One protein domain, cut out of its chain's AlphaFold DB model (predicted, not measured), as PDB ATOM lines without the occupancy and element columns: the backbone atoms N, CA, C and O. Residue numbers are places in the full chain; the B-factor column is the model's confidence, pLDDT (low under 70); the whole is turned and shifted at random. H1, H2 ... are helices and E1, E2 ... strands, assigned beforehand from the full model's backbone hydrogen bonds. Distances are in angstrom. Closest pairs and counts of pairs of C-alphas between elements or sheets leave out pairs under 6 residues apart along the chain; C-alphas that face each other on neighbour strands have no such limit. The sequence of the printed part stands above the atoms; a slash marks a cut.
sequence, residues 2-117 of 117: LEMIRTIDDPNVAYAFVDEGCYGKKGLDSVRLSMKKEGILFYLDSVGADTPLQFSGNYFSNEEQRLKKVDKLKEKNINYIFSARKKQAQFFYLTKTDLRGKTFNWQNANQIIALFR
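Overview. This is residues 2 to 117 of the 117 residues of an uncharacterized protein of Enterococcus faecium (UniProt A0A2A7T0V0). A small sheet of three strands, E1, E3 and E2, lies in the middle of the domain, with short helices and a small strand hairpin set round it. H5 and H1 lie near each other to one side of the sheet, H3 lies near edge strand E2, H2 lies beyond edge strand E1, and the hairpin E4 and E5 follows the end of E3, with H4 after it. The long unnamed stretch of residues 8 to 25 leads from H1 round to H2. The printed part has 116 residues with five named helices and five named strands, in the order H1 H2 E1 E2 H3 E3 E4 E5 H4 H5; the sheet E1 E3 E2 is mixed, E4 and E5 are antiparallel, and the class is mixed, helices and strands. The whole is compact, with a radius of gyration of the C-alphas of 14.5 A and spans of 38 by 30 by 29 A.

Arrangement. The inner strand E3, residues 78 to 83, is parallel to edge strand E1, residues 41 to 45, at 16 degrees; N 43 and O 79 are 2.8 A apart, within hydrogen-bond range. E3 is antiparallel to edge strand E2, residues 53 to 56, at 162 degrees, with N 54 and O 82 at 2.8 A. H5, residues 106 to 115, is on this sheet but only grazes it with residues 107 to 112; its closest C-alphas to E2 are those of Asn 108 and Leu 53, 6.7 A apart. H3, residues 62 to 68, also only grazes the sheet, with residues 64 to 68; the closest C-alphas of H3 and E2 are those of Lys 68 and Phe 55, 6.8 A apart. H1, residues 2 to 7, is close to H5 but not clearly touching: the closest C-alphas, of Met 4 and Ile 113, are 6.3 A apart, at a steep tilt of 45 degrees, the same way. H2, residues 26 to 34, is only just not on the sheet, with 4 pairs of C-alphas within 10 A. E4, residues 85 to 88, and E5, residues 91 to 93, form a hairpin at 153 degrees, with N 87 and O 91 at 2.9 A; E3 and E4 meet only through their link. H4, residues 96 to 99, is apart from E3 and from H5. In H1, H2, H3 and H5 every O i to N i+4 pair is within hydrogen-bond range; H4 is too short for such a pair, and its one O i to N i+3 pair is not within range.

Along the chain. H1 begins at C-alpha 2, (-7.242, 78.014, 111.401). E3, the longest strand, measures 17.0 A from C-alpha 78 at (12.319, 75.664, 119.232) to C-alpha 83, and E1 measures 13.0 A. H5, the longest helix by residues, measures 14.1 A and ends at C-alpha 115, (-0.816, 68.310, 121.294); H2 measures 12.4 A.

Size, cuts and confidence. The two C-alphas farthest apart, of Pro 11 and Gln 88, are 39.3 A apart. The printed part has no cut, and the link from H1 to H2, 18 residues, is long. The mean pLDDT of the printed part is 87.8, and residues 22 to 24 are under 70.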
ATOM      1  N   LEU A   2      -6.099  77.132 111.083       81.62
ATOM      2  CA  LEU A   2      -7.242  78.014 111.401       81.62
ATOM      3  C   LEU A   2      -8.165  77.439 112.486       81.62
ATOM      4  O   LEU A   2      -8.580  78.160 113.380       81.62
ATOM      5  N   GLU A   3      -8.399  76.126 112.472       81.50
ATOM      6  CA  GLU A   3      -9.169  75.457 113.527       81.50
ATOM      7  C   GLU A   3      -8.497  75.518 114.909       81.50
ATOM      8  O   GLU A   3      -9.184  75.618 115.918       81.50
ATOM      9  N   MET A   4      -7.161  75.510 114.978       82.38
ATOM     10  CA  MET A   4      -6.443  75.703 116.246       82.38
ATOM     11  C   MET A   4      -6.642  77.130 116.750       82.38
ATOM     12  O   MET A   4      -7.045  77.297 117.889       82.38
ATOM     13  N   ILE A   5      -6.463  78.127 115.875       87.56
ATOM     14  CA  ILE A   5      -6.694  79.547 116.196       87.56
ATOM     15  C   ILE A   5      -8.128  79.766 116.692       87.56
ATOM     16  O   ILE A   5      -8.362  80.537 117.609       87.56
ATOM     17  N   ARG A   6      -9.097  79.072 116.089       85.50
ATOM     18  CA  ARG A   6     -10.512  79.177 116.451       85.50
ATOM     19  C   ARG A   6     -10.852  78.505 117.785       85.50
ATOM     20  O   ARG A   6     -11.830  78.898 118.409       85.50
ATOM     21  N   THR A   7     -10.144  77.439 118.166       84.12
ATOM     22  CA  THR A   7     -10.552  76.565 119.285       84.12
ATOM     23  C   THR A   7      -9.661  76.638 120.514       84.12
ATOM     24  O   THR A   7     -10.086  76.182 121.571       84.12
ATOM     25  N   ILE A   8      -8.453  77.180 120.393       85.00
ATOM     26  CA  ILE A   8      -7.529  77.370 121.508       85.00
ATOM     27  C   ILE A   8      -7.581  78.849 121.884       85.00
ATOM     28  O   ILE A   8      -7.009  79.694 121.199       85.00
ATOM     29  N   ASP A   9      -8.298  79.136 122.966       84.44
ATOM     30  CA  ASP A   9      -8.447  80.473 123.543       84.44
ATOM     31  C   ASP A   9      -7.574  80.584 124.803       84.44
ATOM     32  O   ASP A   9      -8.060  80.552 125.933       84.44
ATOM     33  N   ASP A  10      -6.253  80.598 124.603       88.12
ATOM     34  CA  ASP A  10      -5.262  80.774 125.670       88.12
ATOM     35  C   ASP A  10      -4.516  82.104 125.458       88.12
ATOM     36  O   ASP A  10      -3.841  82.263 124.434       88.12
ATOM     37  N   PRO A  11      -4.570  83.055 126.412       89.19
ATOM     38  CA  PRO A  11      -3.905  84.354 126.286       89.19
ATOM     39  C   PRO A  11      -2.370  84.269 126.220       89.19
ATOM     40  O   PRO A  11      -1.714  85.262 125.901       89.19
ATOM     41  N   ASN A  12      -1.776  83.113 126.524       89.88
ATOM     42  CA  ASN A  12      -0.337  82.873 126.425       89.88
ATOM     43  C   ASN A  12       0.089  82.310 125.063       89.88
ATOM     44  O   ASN A  12       1.288  82.154 124.816       89.88
ATOM     45  N   VAL A  13      -0.863  82.005 124.178       90.56
ATOM     46  CA  VAL A  13      -0.595  81.479 122.840       90.56
ATOM     47  C   VAL A  13      -0.723  82.596 121.812       90.56
ATOM     48  O   VAL A  13      -1.724  83.302 121.735       90.56
ATOM     49  N   ALA A  14       0.303  82.733 120.976       91.38
ATOM     50  CA  ALA A  14       0.295  83.627 119.828       91.38
ATOM     51  C   ALA A  14       0.493  82.828 118.538       91.38
ATOM     52  O   ALA A  14       1.275  81.875 118.491       91.38
ATOM     53  N   TYR A  15      -0.188  83.252 117.475       91.56
ATOM     54  CA  TYR A  15      -0.079  82.654 116.149       91.56
ATOM     55  C   TYR A  15       0.598  83.622 115.187       91.56
ATOM     56  O   TYR A  15       0.286  84.811 115.169       91.56
ATOM     57  N   ALA A  16       1.501  83.101 114.361       90.31
ATOM     58  CA  ALA A  16       2.183  83.873 113.333       90.31
ATOM     59  C   ALA A  16       2.175  83.105 112.009       90.31
ATOM     60  O   ALA A  16       2.533  81.927 111.960       90.31
ATOM     61  N   PHE A  17       1.799  83.794 110.931       89.00
ATOM     62  CA  PHE A  17       2.034  83.336 109.566       89.00
ATOM     63  C   PHE A  17       3.346  83.954 109.092       89.00
ATOM     64  O   PHE A  17       3.485  85.175 109.064       89.00
ATOM     65  N   VAL A  18       4.325  83.105 108.790       86.50
ATOM     66  CA  VAL A  18       5.686  83.540 108.468       86.50
ATOM     67  C   VAL A  18       5.831  83.683 106.958       86.50
ATOM     68  O   VAL A  18       5.612  82.720 106.224       86.50
ATOM     69  N   ASP A  19       6.215  84.875 106.508       82.38
ATOM     70  CA  ASP A  19       6.529  85.126 105.102       82.38
ATOM     71  C   ASP A  19       7.909  84.560 104.721       82.38
ATOM     72  O   ASP A  19       8.763  84.315 105.579       82.38
ATOM     73  N   GLU A  20       8.123  84.332 103.426       79.62
ATOM     74  CA  GLU A  20       9.353  83.766 102.856       79.62
ATOM     75  C   GLU A  20       9.781  82.416 103.468       79.62
ATOM     76  O   GLU A  20      10.956  82.049 103.411       79.62
ATOM     77  N   GLY A  21       8.842  81.625 104.005       72.25
ATOM     78  CA  GLY A  21       9.141  80.333 104.645       72.25
ATOM     79  C   GLY A  21       9.884  79.328 103.749       72.25
ATOM     80  O   GLY A  21      10.558  78.430 104.251       72.25
ATOM     81  N   CYS A  22       9.819  79.500 102.424       69.69
ATOM     82  CA  CYS A  22      10.544  78.686 101.444       69.69
ATOM     83  C   CYS A  22      11.865  79.308 100.947       69.69
ATOM     84  O   CYS A  22      12.654  78.603 100.320       69.69
ATOM     85  N   TYR A  23      12.109  80.603 101.184       65.06
ATOM     86  CA  TYR A  23      13.180  81.376 100.530       65.06
ATOM     87  C   TYR A  23      14.111  82.114 101.502       65.06
ATOM     88  O   TYR A  23      14.821  83.040 101.113       65.06
ATOM     89  N   GLY A  24      14.179  81.680 102.758       68.81
ATOM     90  CA  GLY A  24      15.134  82.224 103.713       68.81
ATOM     91  C   GLY A  24      14.712  82.007 105.154       68.81
ATOM     92  O   GLY A  24      13.893  81.148 105.464       68.81
ATOM     93  N   LYS A  25      15.318  82.788 106.051       77.06
ATOM     94  CA  LYS A  25      15.021  82.766 107.491       77.06
ATOM     95  C   LYS A  25      14.525  84.106 108.023       77.06
ATOM     96  O   LYS A  25      14.172  84.172 109.189       77.06
ATOM     97  N   LYS A  26      14.433  85.150 107.190       81.56
ATOM     98  CA  LYS A  26      14.130  86.520 107.638       81.56
ATOM     99  C   LYS A  26      12.820  86.619 108.419       81.56
ATOM    100  O   LYS A  26      12.812  87.183 109.511       81.56
ATOM    101  N   GLY A  27      11.739  86.034 107.899       83.12
ATOM    102  CA  GLY A  27      10.458  86.003 108.606       83.12
ATOM    103  C   GLY A  27      10.559  85.270 109.947       83.12
ATOM    104  O   GLY A  27      10.099  85.766 110.974       83.12
ATOM    105  N   LEU A  28      11.235  84.119 109.965       82.50
ATOM    106  CA  LEU A  28      11.445  83.333 111.181       82.50
ATOM    107  C   LEU A  28      12.317  84.071 112.210       82.50
ATOM    108  O   LEU A  28      12.029  84.033 113.405       82.50
ATOM    109  N   ASP A  29      13.365  84.753 111.761       86.56
ATOM    110  CA  ASP A  29      14.270  85.528 112.606       86.56
ATOM    111  C   ASP A  29      13.536  86.713 113.244       86.56
ATOM    112  O   ASP A  29      13.707  86.969 114.434       86.56
ATOM    113  N   SER A  30      12.641  87.375 112.502       87.56
ATOM    114  CA  SER A  30      11.787  88.439 113.040       87.56
ATOM    115  C   SER A  30      10.866  87.938 114.159       87.56
ATOM    116  O   SER A  30      10.786  88.573 115.216       87.56
ATOM    117  N   VAL A  31      10.242  86.766 113.989       89.06
ATOM    118  CA  VAL A  31       9.428  86.141 115.047       89.06
ATOM    119  C   VAL A  31      10.285  85.833 116.275       89.06
ATOM    120  O   VAL A  31       9.901  86.158 117.397       89.06
ATOM    121  N   ARG A  32      11.477  85.258 116.075       87.38
ATOM    122  CA  ARG A  32      12.398  84.906 117.168       87.38
ATOM    123  C   ARG A  32      12.870  86.123 117.957       87.38
ATOM    124  O   ARG A  32      12.901  86.060 119.180       87.38
ATOM    125  N   LEU A  33      13.217  87.216 117.277       89.12
ATOM    126  CA  LEU A  33      13.660  88.463 117.912       89.12
ATOM    127  C   LEU A  33      12.547  89.149 118.715       89.12
ATOM    128  O   LEU A  33      12.838  89.871 119.663       89.12
ATOM    129  N   SER A  34      11.289  88.912 118.347       88.25
ATOM    130  CA  SER A  34      10.120  89.507 119.008       88.25
ATOM    131  C   SER A  34       9.606  88.674 120.188       88.25
ATOM    132  O   SER A  34       8.736  89.117 120.936       88.25
ATOM    133  N   MET A  35      10.118  87.453 120.363       90.00
ATOM    134  CA  MET A  35       9.677  86.524 121.396       90.00
ATOM    135  C   MET A  35      10.399  86.788 122.725       90.00
ATOM    136  O   MET A  35      11.591  87.095 122.761       90.00
ATOM    137  N   LYS A  36       9.694  86.596 123.847       89.38
ATOM    138  CA  LYS A  36      10.332  86.540 125.172       89.38
ATOM    139  C   LYS A  36      11.320  85.370 125.233       89.38
ATOM    140  O   LYS A  36      11.113  84.342 124.591       89.38
ATOM    141  N   LYS A  37      12.367  85.493 126.048       85.19
ATOM    142  CA  LYS A  37      13.439  84.489 126.155       85.19
ATOM    143  C   LYS A  37      12.922  83.101 126.564       85.19
ATOM    144  O   LYS A  37      13.461  82.091 126.119       85.19
ATOM    145  N   GLU A  38      11.872  83.059 127.373       88.50
ATOM    146  CA  GLU A  38      11.220  81.848 127.875       88.50
ATOM    147  C   GLU A  38      10.126  81.321 126.930       88.50
ATOM    148  O   GLU A  38       9.569  80.252 127.171       88.50
ATOM    149  N   GLY A  39       9.808  82.057 125.861       91.88
ATOM    150  CA  GLY A  39       8.790  81.670 124.891       91.88
ATOM    151  C   GLY A  39       9.175  80.401 124.136       91.88
ATOM    152  O   GLY A  39      10.346  80.190 123.801       91.88
ATOM    153  N   ILE A  40       8.173  79.566 123.866       93.69
ATOM    154  CA  ILE A  40       8.320  78.288 123.169       93.69
ATOM    155  C   ILE A  40       7.733  78.440 121.770       93.69
ATOM    156  O   ILE A  40       6.557  78.754 121.609       93.69
ATOM    157  N   LEU A  41       8.558  78.205 120.754       93.38
ATOM    158  CA  LEU A  41       8.176  78.328 119.356       93.38
ATOM    159  C   LEU A  41       7.893  76.949 118.757       93.38
ATOM    160  O   LEU A  41       8.752  76.062 118.793       93.38
ATOM    161  N   PHE A  42       6.719  76.804 118.144       93.62
ATOM    162  CA  PHE A  42       6.366  75.654 117.315       93.62
ATOM    163  C   PHE A  42       6.244  76.073 115.855       93.62
ATOM    164  O   PHE A  42       5.403  76.897 115.501       93.62
ATOM    165  N   TYR A  43       7.072  75.478 115.004       91.81
ATOM    166  CA  TYR A  43       7.001  75.641 113.561       91.81
ATOM    167  C   TYR A  43       6.216  74.482 112.951       91.81
ATOM    168  O   TYR A  43       6.607  73.322 113.099       91.81
ATOM    169  N   LEU A  44       5.115  74.806 112.273       92.44
ATOM    170  CA  LEU A  44       4.258  73.838 111.595       92.44
ATOM    171  C   LEU A  44       4.437  73.977 110.082       92.44
ATOM    172  O   LEU A  44       4.089  75.017 109.529       92.44
ATOM    173  N   ASP A  45       4.926  72.933 109.416       90.25
ATOM    174  CA  ASP A  45       5.139  72.945 107.961       90.25
ATOM    175  C   ASP A  45       4.440  71.777 107.273       90.25
ATOM    176  O   ASP A  45       4.631  70.611 107.624       90.25
ATOM    177  N   SER A  46       3.610  72.103 106.281       90.75
ATOM    178  CA  SER A  46       2.973  71.129 105.392       90.75
ATOM    179  C   SER A  46       2.214  70.010 106.122       90.75
ATOM    180  O   SER A  46       1.979  68.949 105.561       90.75
ATOM    181  N   VAL A  47       1.774  70.255 107.360       91.94
ATOM    182  CA  VAL A  47       1.228  69.242 108.284       91.94
ATOM    183  C   VAL A  47      -0.072  68.570 107.824       91.94
ATOM    184  O   VAL A  47      -0.509  67.580 108.403       91.94
ATOM    185  N   GLY A  48      -0.715  69.124 106.796       89.56
ATOM    186  CA  GLY A  48      -1.885  68.533 106.149       89.56
ATOM    187  C   GLY A  48      -1.550  67.538 105.036       89.56
ATOM    188  O   GLY A  48      -2.473  66.930 104.497       89.56
ATOM    189  N   ALA A  49      -0.275  67.388 104.664       92.25
ATOM    190  CA  ALA A  49       0.144  66.473 103.612       92.25
ATOM    191  C   ALA A  49      -0.051  65.015 104.039       92.25
ATOM    192  O   ALA A  49       0.105  64.666 105.214       92.25
ATOM    193  N   ASP A  50      -0.329  64.148 103.066       91.62
ATOM    194  CA  ASP A  50      -0.553  62.718 103.286       91.62
ATOM    195  C   ASP A  50       0.765  61.933 103.412       91.62
ATOM    196  O   ASP A  50       1.082  61.012 102.661       91.62
ATOM    197  N   THR A  51       1.598  62.376 104.351       93.38
ATOM    198  CA  THR A  51       2.856  61.728 104.733       93.38
ATOM    199  C   THR A  51       3.017  61.788 106.256       93.38
ATOM    200  O   THR A  51       2.401  62.646 106.898       93.38
ATOM    201  N   PRO A  52       3.824  60.897 106.863       93.06
ATOM    202  CA  PRO A  52       3.992  60.871 108.313       93.06
ATOM    203  C   PRO A  52       4.512  62.196 108.884       93.06
ATOM    204  O   PRO A  52       5.411  62.819 108.310       93.06
ATOM    205  N   LEU A  53       3.984  62.583 110.049       94.69
ATOM    206  CA  LEU A  53       4.528  63.688 110.832       94.69
ATOM    207  C   LEU A  53       5.912  63.334 111.381       94.69
ATOM    208  O   LEU A  53       6.142  62.246 111.909       94.69
ATOM    209  N   GLN A  54       6.812  64.296 111.266       94.31
ATOM    210  CA  GLN A  54       8.125  64.317 111.877       94.31
ATOM    211  C   GLN A  54       8.115  65.351 112.996       94.31
ATOM    212  O   GLN A  54       7.458  66.390 112.896       94.31
ATOM    213  N   PHE A  55       8.862  65.058 114.053       93.75
ATOM    214  CA  PHE A  55       8.943  65.894 115.239       93.75
ATOM    215  C   PHE A  55      10.407  66.163 115.548       93.75
ATOM    216  O   PHE A  55      11.229  65.242 115.575       93.75
ATOM    217  N   SER A  56      10.747  67.421 115.799       92.94
ATOM    218  CA  SER A  56      12.084  67.791 116.255       92.94
ATOM    219  C   SER A  56      12.007  68.871 117.320       92.94
ATOM    220  O   SER A  56      11.213  69.797 117.193       92.94
ATOM    221  N   GLY A  57      12.813  68.772 118.370       93.69
ATOM    222  CA  GLY A  57      12.811  69.738 119.468       93.69
ATOM    223  C   GLY A  57      12.944  69.092 120.838       93.69
ATOM    224  O   GLY A  57      13.363  67.941 120.961       93.69
ATOM    225  N   ASN A  58      12.613  69.863 121.871       91.88
ATOM    226  CA  ASN A  58      12.861  69.504 123.269       91.88
ATOM    227  C   ASN A  58      11.629  69.658 124.177       91.88
ATOM    228  O   ASN A  58      11.731  69.380 125.367       91.88
ATOM    229  N   TYR A  59      10.481  70.082 123.639       91.44
ATOM    230  CA  TYR A  59       9.251  70.268 124.419       91.44
ATOM    231  C   TYR A  59       8.566  68.956 124.833       91.44
ATOM    232  O   TYR A  59       7.873  68.898 125.840       91.44
ATOM    233  N   PHE A  60       8.744  67.904 124.040       89.06
ATOM    234  CA  PHE A  60       8.001  66.653 124.176       89.06
ATOM    235  C   PHE A  60       8.439  65.850 125.406       89.06
ATOM    236  O   PHE A  60       9.635  65.780 125.713       89.06
ATOM    237  N   SER A  61       7.494  65.177 126.066       86.12
ATOM    238  CA  SER A  61       7.790  64.294 127.202       86.12
ATOM    239  C   SER A  61       8.690  63.115 126.796       86.12
ATOM    240  O   SER A  61       8.821  62.788 125.616       86.12
ATOM    241  N   ASN A  62       9.308  62.423 127.759       85.25
ATOM    242  CA  ASN A  62      10.143  61.245 127.462       85.25
ATOM    243  C   ASN A  62       9.365  60.143 126.721       85.25
ATOM    244  O   ASN A  62       9.912  59.459 125.855       85.25
ATOM    245  N   GLU A  63       8.084  59.980 127.052       86.69
ATOM    246  CA  GLU A  63       7.214  59.026 126.376       86.69
ATOM    247  C   GLU A  63       6.952  59.450 124.929       86.69
ATOM    248  O   GLU A  63       7.124  58.650 124.006       86.69
ATOM    249  N   GLU A  64       6.616  60.722 124.714       85.81
ATOM    250  CA  GLU A  64       6.399  61.270 123.378       85.81
ATOM    251  C   GLU A  64       7.661  61.206 122.521       85.81
ATOM    252  O   GLU A  64       7.582  60.838 121.351       85.81
ATOM    253  N   GLN A  65       8.830  61.491 123.100       85.94
ATOM    254  CA  GLN A  65      10.120  61.359 122.421       85.94
ATOM    255  C   GLN A  65      10.319  59.940 121.882       85.94
ATOM    256  O   GLN A  65      10.738  59.772 120.734       85.94
ATOM    257  N   ARG A  66       9.964  58.921 122.675       84.56
ATOM    258  CA  ARG A  66      10.061  57.513 122.278       84.56
ATOM    259  C   ARG A  66       9.031  57.144 121.211       84.56
ATOM    260  O   ARG A  66       9.397  56.531 120.211       84.56
ATOM    261  N   LEU A  67       7.762  57.495 121.415       86.88
ATOM    262  CA  LEU A  67       6.661  57.107 120.523       86.88
ATOM    263  C   LEU A  67       6.735  57.818 119.167       86.88
ATOM    264  O   LEU A  67       6.577  57.185 118.126       86.88
ATOM    265  N   LYS A  68       7.015  59.125 119.178       87.31
ATOM    266  CA  LYS A  68       7.046  59.986 117.988       87.31
ATOM    267  C   LYS A  68       8.427  60.053 117.327       87.31
ATOM    268  O   LYS A  68       8.566  60.701 116.295       87.31
ATOM    269  N   LYS A  69       9.437  59.379 117.899       88.19
ATOM    270  CA  LYS A  69      10.838  59.379 117.432       88.19
ATOM    271  C   LYS A  69      11.362  60.802 117.212       88.19
ATOM    272  O   LYS A  69      11.847  61.133 116.133       88.19
ATOM    273  N   VAL A  70      11.210  61.640 118.236       89.81
ATOM    274  CA  VAL A  70      11.562  63.065 118.169       89.81
ATOM    275  C   VAL A  70      13.074  63.229 118.001       89.81
ATOM    276  O   VAL A  70      13.851  62.761 118.835       89.81
ATOM    277  N   ASP A  71      13.489  63.949 116.961       89.88
ATOM    278  CA  ASP A  71      14.887  64.329 116.753       89.88
ATOM    279  C   ASP A  71      15.230  65.553 117.639       89.88
ATOM    280  O   ASP A  71      14.630  66.624 117.519       89.88
ATOM    281  N   LYS A  72      16.189  65.423 118.566       89.94
ATOM    282  CA  LYS A  72      16.541  66.520 119.493       89.94
ATOM    283  C   LYS A  72      17.295  67.647 118.792       89.94
ATOM    284  O   LYS A  72      18.198  67.401 117.994       89.94
ATOM    285  N   LEU A  73      16.968  68.885 119.161       88.62
ATOM    286  CA  LEU A  73      17.624  70.097 118.659       88.62
ATOM    287  C   LEU A  73      18.525  70.729 119.722       88.62
ATOM    288  O   LEU A  73      18.348  70.494 120.917       88.62
ATOM    289  N   LYS A  74      19.496  71.541 119.289       88.62
ATOM    290  CA  LYS A  74      20.368  72.289 120.210       88.62
ATOM    291  C   LYS A  74      19.592  73.401 120.915       88.62
ATOM    292  O   LYS A  74      19.794  73.656 122.100       88.62
ATOM    293  N   GLU A  75      18.697  74.048 120.184       87.38
ATOM    294  CA  GLU A  75      17.816  75.098 120.665       87.38
ATOM    295  C   GLU A  75      16.712  74.492 121.542       87.38
ATOM    296  O   GLU A  75      15.923  73.652 121.106       87.38
ATOM    297  N   LYS A  76      16.654  74.905 122.812       87.00
ATOM    298  CA  LYS A  76      15.746  74.300 123.802       87.00
ATOM    299  C   LYS A  76      14.283  74.691 123.610       87.00
ATOM    300  O   LYS A  76      13.401  73.920 123.961       87.00
ATOM    301  N   ASN A  77      14.031  75.875 123.071       90.75
ATOM    302  CA  ASN A  77      12.702  76.468 122.978       90.75
ATOM    303  C   ASN A  77      12.120  76.449 121.559       90.75
ATOM    304  O   ASN A  77      11.093  77.075 121.317       90.75
ATOM    305  N   ILE A  78      12.767  75.752 120.622       90.88
ATOM    306  CA  ILE A  78      12.319  75.664 119.232       90.88
ATOM    307  C   ILE A  78      11.937  74.226 118.926       90.88
ATOM    308  O   ILE A  78      12.710  73.296 119.164       90.88
ATOM    309  N   ASN A  79      10.740  74.059 118.378       93.88
ATOM    310  CA  ASN A  79      10.174  72.769 118.031       93.88
ATOM    311  C   ASN A  79       9.614  72.832 116.608       93.88
ATOM    312  O   ASN A  79       8.965  73.802 116.228       93.88
ATOM    313  N   TYR A  80       9.863  71.791 115.825       93.00
ATOM    314  CA  TYR A  80       9.395  71.638 114.454       93.00
ATOM    315  C   TYR A  80       8.459  70.438 114.384       93.00
ATOM    316  O   TYR A  80       8.782  69.358 114.882       93.00
ATOM    317  N   ILE A  81       7.311  70.632 113.742       94.56
ATOM    318  CA  ILE A  81       6.362  69.573 113.421       94.56
ATOM    319  C   ILE A  81       6.018  69.724 111.949       94.56
ATOM    320  O   ILE A  81       5.490  70.748 111.522       94.56
ATOM    321  N   PHE A  82       6.348  68.717 111.155       93.62
ATOM    322  CA  PHE A  82       6.188  68.812 109.712       93.62
ATOM    323  C   PHE A  82       5.889  67.457 109.099       93.62
ATOM    324  O   PHE A  82       6.377  66.431 109.568       93.62
ATOM    325  N   SER A  83       5.085  67.436 108.045       94.62
ATOM    326  CA  SER A  83       4.859  66.209 107.281       94.62
ATOM    327  C   SER A  83       5.998  66.019 106.289       94.62
ATOM    328  O   SER A  83       6.277  66.910 105.489       94.62
ATOM    329  N   ALA A  84       6.665  64.866 106.334       94.50
ATOM    330  CA  ALA A  84       7.689  64.532 105.353       94.50
ATOM    331  C   ALA A  84       7.958  63.031 105.263       94.50
ATOM    332  O   ALA A  84       7.767  62.260 106.207       94.50
ATOM    333  N   ARG A  85       8.521  62.629 104.122       92.56
ATOM    334  CA  ARG A  85       9.191  61.338 103.955       92.56
ATOM    335  C   ARG A  85      10.617  61.450 104.485       92.56
ATOM    336  O   ARG A  85      11.298  62.446 104.240       92.56
ATOM    337  N   LYS A  86      11.091  60.413 105.172       88.88
ATOM    338  CA  LYS A  86      12.475  60.317 105.654       88.88
ATOM    339  C   LYS A  86      13.284  59.487 104.661       88.88
ATOM    340  O   LYS A  86      12.999  58.307 104.483       88.88
ATOM    341  N   LYS A  87      14.266  60.101 103.991       84.31
ATOM    342  CA  LYS A  87      15.166  59.385 103.068       84.31
ATOM    343  C   LYS A  87      16.302  58.708 103.832       84.31
ATOM    344  O   LYS A  87      16.618  57.554 103.576       84.31
ATOM    345  N   GLN A  88      16.917  59.456 104.745       78.31
ATOM    346  CA  GLN A  88      18.019  59.051 105.622       78.31
ATOM    347  C   GLN A  88      17.923  59.845 106.936       78.31
ATOM    348  O   GLN A  88      17.030  60.683 107.093       78.31
ATOM    349  N   ALA A  89      18.824  59.592 107.889       76.31
ATOM    350  CA  ALA A  89      18.901  60.389 109.112       76.31
ATOM    351  C   ALA A  89      19.015  61.885 108.765       76.31
ATOM    352  O   ALA A  89      19.877  62.279 107.985       76.31
ATOM    353  N   GLN A  90      18.105  62.694 109.316       76.00
ATOM    354  CA  GLN A  90      18.011  64.146 109.115       76.00
ATOM    355  C   GLN A  90      17.768  64.636 107.672       76.00
ATOM    356  O   GLN A  90      17.777  65.839 107.433       76.00
ATOM    357  N   PHE A  91      17.482  63.739 106.721       87.00
ATOM    358  CA  PHE A  91      17.087  64.111 105.360       87.00
ATOM    359  C   PHE A  91      15.607  63.834 105.123       87.00
ATOM    360  O   PHE A  91      15.178  62.681 104.978       87.00
ATOM    361  N   PHE A  92      14.849  64.922 105.038       91.00
ATOM    362  CA  PHE A  92      13.405  64.926 104.873       91.00
ATOM    363  C   PHE A  92      13.010  65.566 103.550       91.00
ATOM    364  O   PHE A  92      13.661  66.500 103.086       91.00
ATOM    365  N   TYR A  93      11.953  65.051 102.931       92.44
ATOM    366  CA  TYR A  93      11.442  65.607 101.687       92.44
ATOM    367  C   TYR A  93       9.953  65.321 101.509       92.44
ATOM    368  O   TYR A  93       9.425  64.320 101.997       92.44
ATOM    369  N   LEU A  94       9.302  66.185 100.738       92.31
ATOM    370  CA  LEU A  94       8.010  65.928 100.121       92.31
ATOM    371  C   LEU A  94       8.215  65.833  98.613       92.31
ATOM    372  O   LEU A  94       8.993  66.582  98.018       92.31
ATOM    373  N   THR A  95       7.545  64.881  97.979       93.06
ATOM    374  CA  THR A  95       7.511  64.806  96.519       93.06
ATOM    375  C   THR A  95       6.551  65.855  95.961       93.06
ATOM    376  O   THR A  95       5.675  66.365  96.659       93.06
ATOM    377  N   LYS A  96       6.651  66.135  94.655       91.38
ATOM    378  CA  LYS A  96       5.657  66.976  93.965       91.38
ATOM    379  C   LYS A  96       4.234  66.430  94.118       91.38
ATOM    380  O   LYS A  96       3.300  67.221  94.153       91.38
ATOM    381  N   THR A  97       4.069  65.110  94.191       91.38
ATOM    382  CA  THR A  97       2.764  64.471  94.398       91.38
ATOM    383  C   THR A  97       2.224  64.770  95.790       91.38
ATOM    384  O   THR A  97       1.072  65.173  95.901       91.38
ATOM    385  N   ASP A  98       3.065  64.663  96.824       91.25
ATOM    386  CA  ASP A  98       2.662  64.946  98.207       91.25
ATOM    387  C   ASP A  98       2.189  66.406  98.361       91.25
ATOM    388  O   ASP A  98       1.161  66.666  98.978       91.25
ATOM    389  N   LEU A  99       2.889  67.356  97.724       86.50
ATOM    390  CA  LEU A  99       2.544  68.787  97.748       86.50
ATOM    391  C   LEU A  99       1.298  69.146  96.923       86.50
ATOM    392  O   LEU A  99       0.665  70.168  97.170       86.50
ATOM    393  N   ARG A 100       0.969  68.343  95.907       88.06
ATOM    394  CA  ARG A 100      -0.188  68.562  95.019       88.06
ATOM    395  C   ARG A 100      -1.435  67.802  95.468       88.06
ATOM    396  O   ARG A 100      -2.460  67.875  94.786       88.06
ATOM    397  N   GLY A 101      -1.351  67.066  96.576       85.75
ATOM    398  CA  GLY A 101      -2.491  66.390  97.178       85.75
ATOM    399  C   GLY A 101      -3.614  67.382  97.480       85.75
ATOM    400  O   GLY A 101      -3.381  68.450  98.038       85.75
ATOM    401  N   LYS A 102      -4.843  67.039  97.087       84.69
ATOM    402  CA  LYS A 102      -6.043  67.854  97.360       84.69
ATOM    403  C   LYS A 102      -6.797  67.396  98.607       84.69
ATOM    404  O   LYS A 102      -7.694  68.084  99.080       84.69
ATOM    405  N   THR A 103      -6.455  66.217  99.110       86.31
ATOM    406  CA  THR A 103      -7.020  65.632 100.320       86.31
ATOM    407  C   THR A 103      -6.204  66.071 101.520       86.31
ATOM    408  O   THR A 103      -4.997  65.847 101.582       86.31
ATOM    409  N   PHE A 104      -6.879  66.691 102.478       86.19
ATOM    410  CA  PHE A 104      -6.272  67.094 103.734       86.19
ATOM    411  C   PHE A 104      -6.191  65.896 104.686       86.19
ATOM    412  O   PHE A 104      -7.204  65.245 104.955       86.19
ATOM    413  N   ASN A 105      -5.001  65.602 105.209       91.38
ATOM    414  CA  ASN A 105      -4.822  64.520 106.170       91.38
ATOM    415  C   ASN A 105      -5.299  64.962 107.571       91.38
ATOM    416  O   ASN A 105      -4.564  65.562 108.359       91.38
ATOM    417  N   TRP A 106      -6.557  64.644 107.886       89.81
ATOM    418  CA  TRP A 106      -7.171  64.945 109.184       89.81
ATOM    419  C   TRP A 106      -6.546  64.185 110.352       89.81
ATOM    420  O   TRP A 106      -6.573  64.681 111.475       89.81
ATOM    421  N   GLN A 107      -5.952  63.014 110.114       92.06
ATOM    422  CA  GLN A 107      -5.268  62.265 111.166       92.06
ATOM    423  C   GLN A 107      -4.049  63.040 111.680       92.06
ATOM    424  O   GLN A 107      -3.880  63.178 112.891       92.06
ATOM    425  N   ASN A 108      -3.240  63.600 110.777       92.06
ATOM    426  CA  ASN A 108      -2.119  64.468 111.135       92.06
ATOM    427  C   ASN A 108      -2.609  65.741 111.837       92.06
ATOM    428  O   ASN A 108      -2.095  66.110 112.893       92.06
ATOM    429  N   ALA A 109      -3.640  66.388 111.293       88.44
ATOM    430  CA  ALA A 109      -4.186  67.606 111.881       88.44
ATOM    431  C   ALA A 109      -4.720  67.391 113.305       88.44
ATOM    432  O   ALA A 109      -4.430  68.192 114.192       88.44
ATOM    433  N   ASN A 110      -5.442  66.295 113.543       89.25
ATOM    434  CA  ASN A 110      -5.993  65.970 114.857       89.25
ATOM    435  C   ASN A 110      -4.897  65.649 115.877       89.25
ATOM    436  O   ASN A 110      -5.019  66.058 117.027       89.25
ATOM    437  N   GLN A 111      -3.807  64.986 115.470       89.81
ATOM    438  CA  GLN A 111      -2.651  64.776 116.351       89.81
ATOM    439  C   GLN A 111      -2.020  66.096 116.797       89.81
ATOM    440  O   GLN A 111      -1.622  66.226 117.951       89.81
ATOM    441  N   ILE A 112      -1.937  67.077 115.897       89.50
ATOM    442  CA  ILE A 112      -1.400  68.401 116.222       89.50
ATOM    443  C   ILE A 112      -2.361  69.150 117.135       89.50
ATOM    444  O   ILE A 112      -1.931  69.666 118.155       89.50
ATOM    445  N   ILE A 113      -3.656  69.182 116.815       86.81
ATOM    446  CA  ILE A 113      -4.658  69.837 117.668       86.81
ATOM    447  C   ILE A 113      -4.632  69.241 119.083       86.81
ATOM    448  O   ILE A 113      -4.659  69.992 120.049       86.81
ATOM    449  N   ALA A 114      -4.523  67.916 119.207       86.38
ATOM    450  CA  ALA A 114      -4.441  67.230 120.495       86.38
ATOM    451  C   ALA A 114      -3.147  67.514 121.277       86.38
ATOM    452  O   ALA A 114      -3.140  67.355 122.486       86.38
ATOM    453  N   LEU A 115      -2.059  67.924 120.616       84.81
ATOM    454  CA  LEU A 115      -0.816  68.310 121.294       84.81
ATOM    455  C   LEU A 115      -0.934  69.665 122.014       84.81
ATOM    456  O   LEU A 115      -0.174  69.925 122.942       84.81
ATOM    457  N   PHE A 116      -1.841  70.531 121.557       82.31
ATOM    458  CA  PHE A 116      -1.997  71.905 122.049       82.31
ATOM    459  C   PHE A 116      -3.310  72.144 122.811       82.31
ATOM    460  O   PHE A 116      -3.633  73.291 123.108       82.31
ATOM    461  N   ARG A 117      -4.073  71.084 123.084       76.94
ATOM    462  CA  ARG A 117      -5.223  71.091 123.995       76.94
ATOM    463  C   ARG A 117      -4.815  70.461 125.315       76.94
ATOM    464  O   ARG A 117      -5.312  70.949 126.347       76.94
TER     465      ARG A 117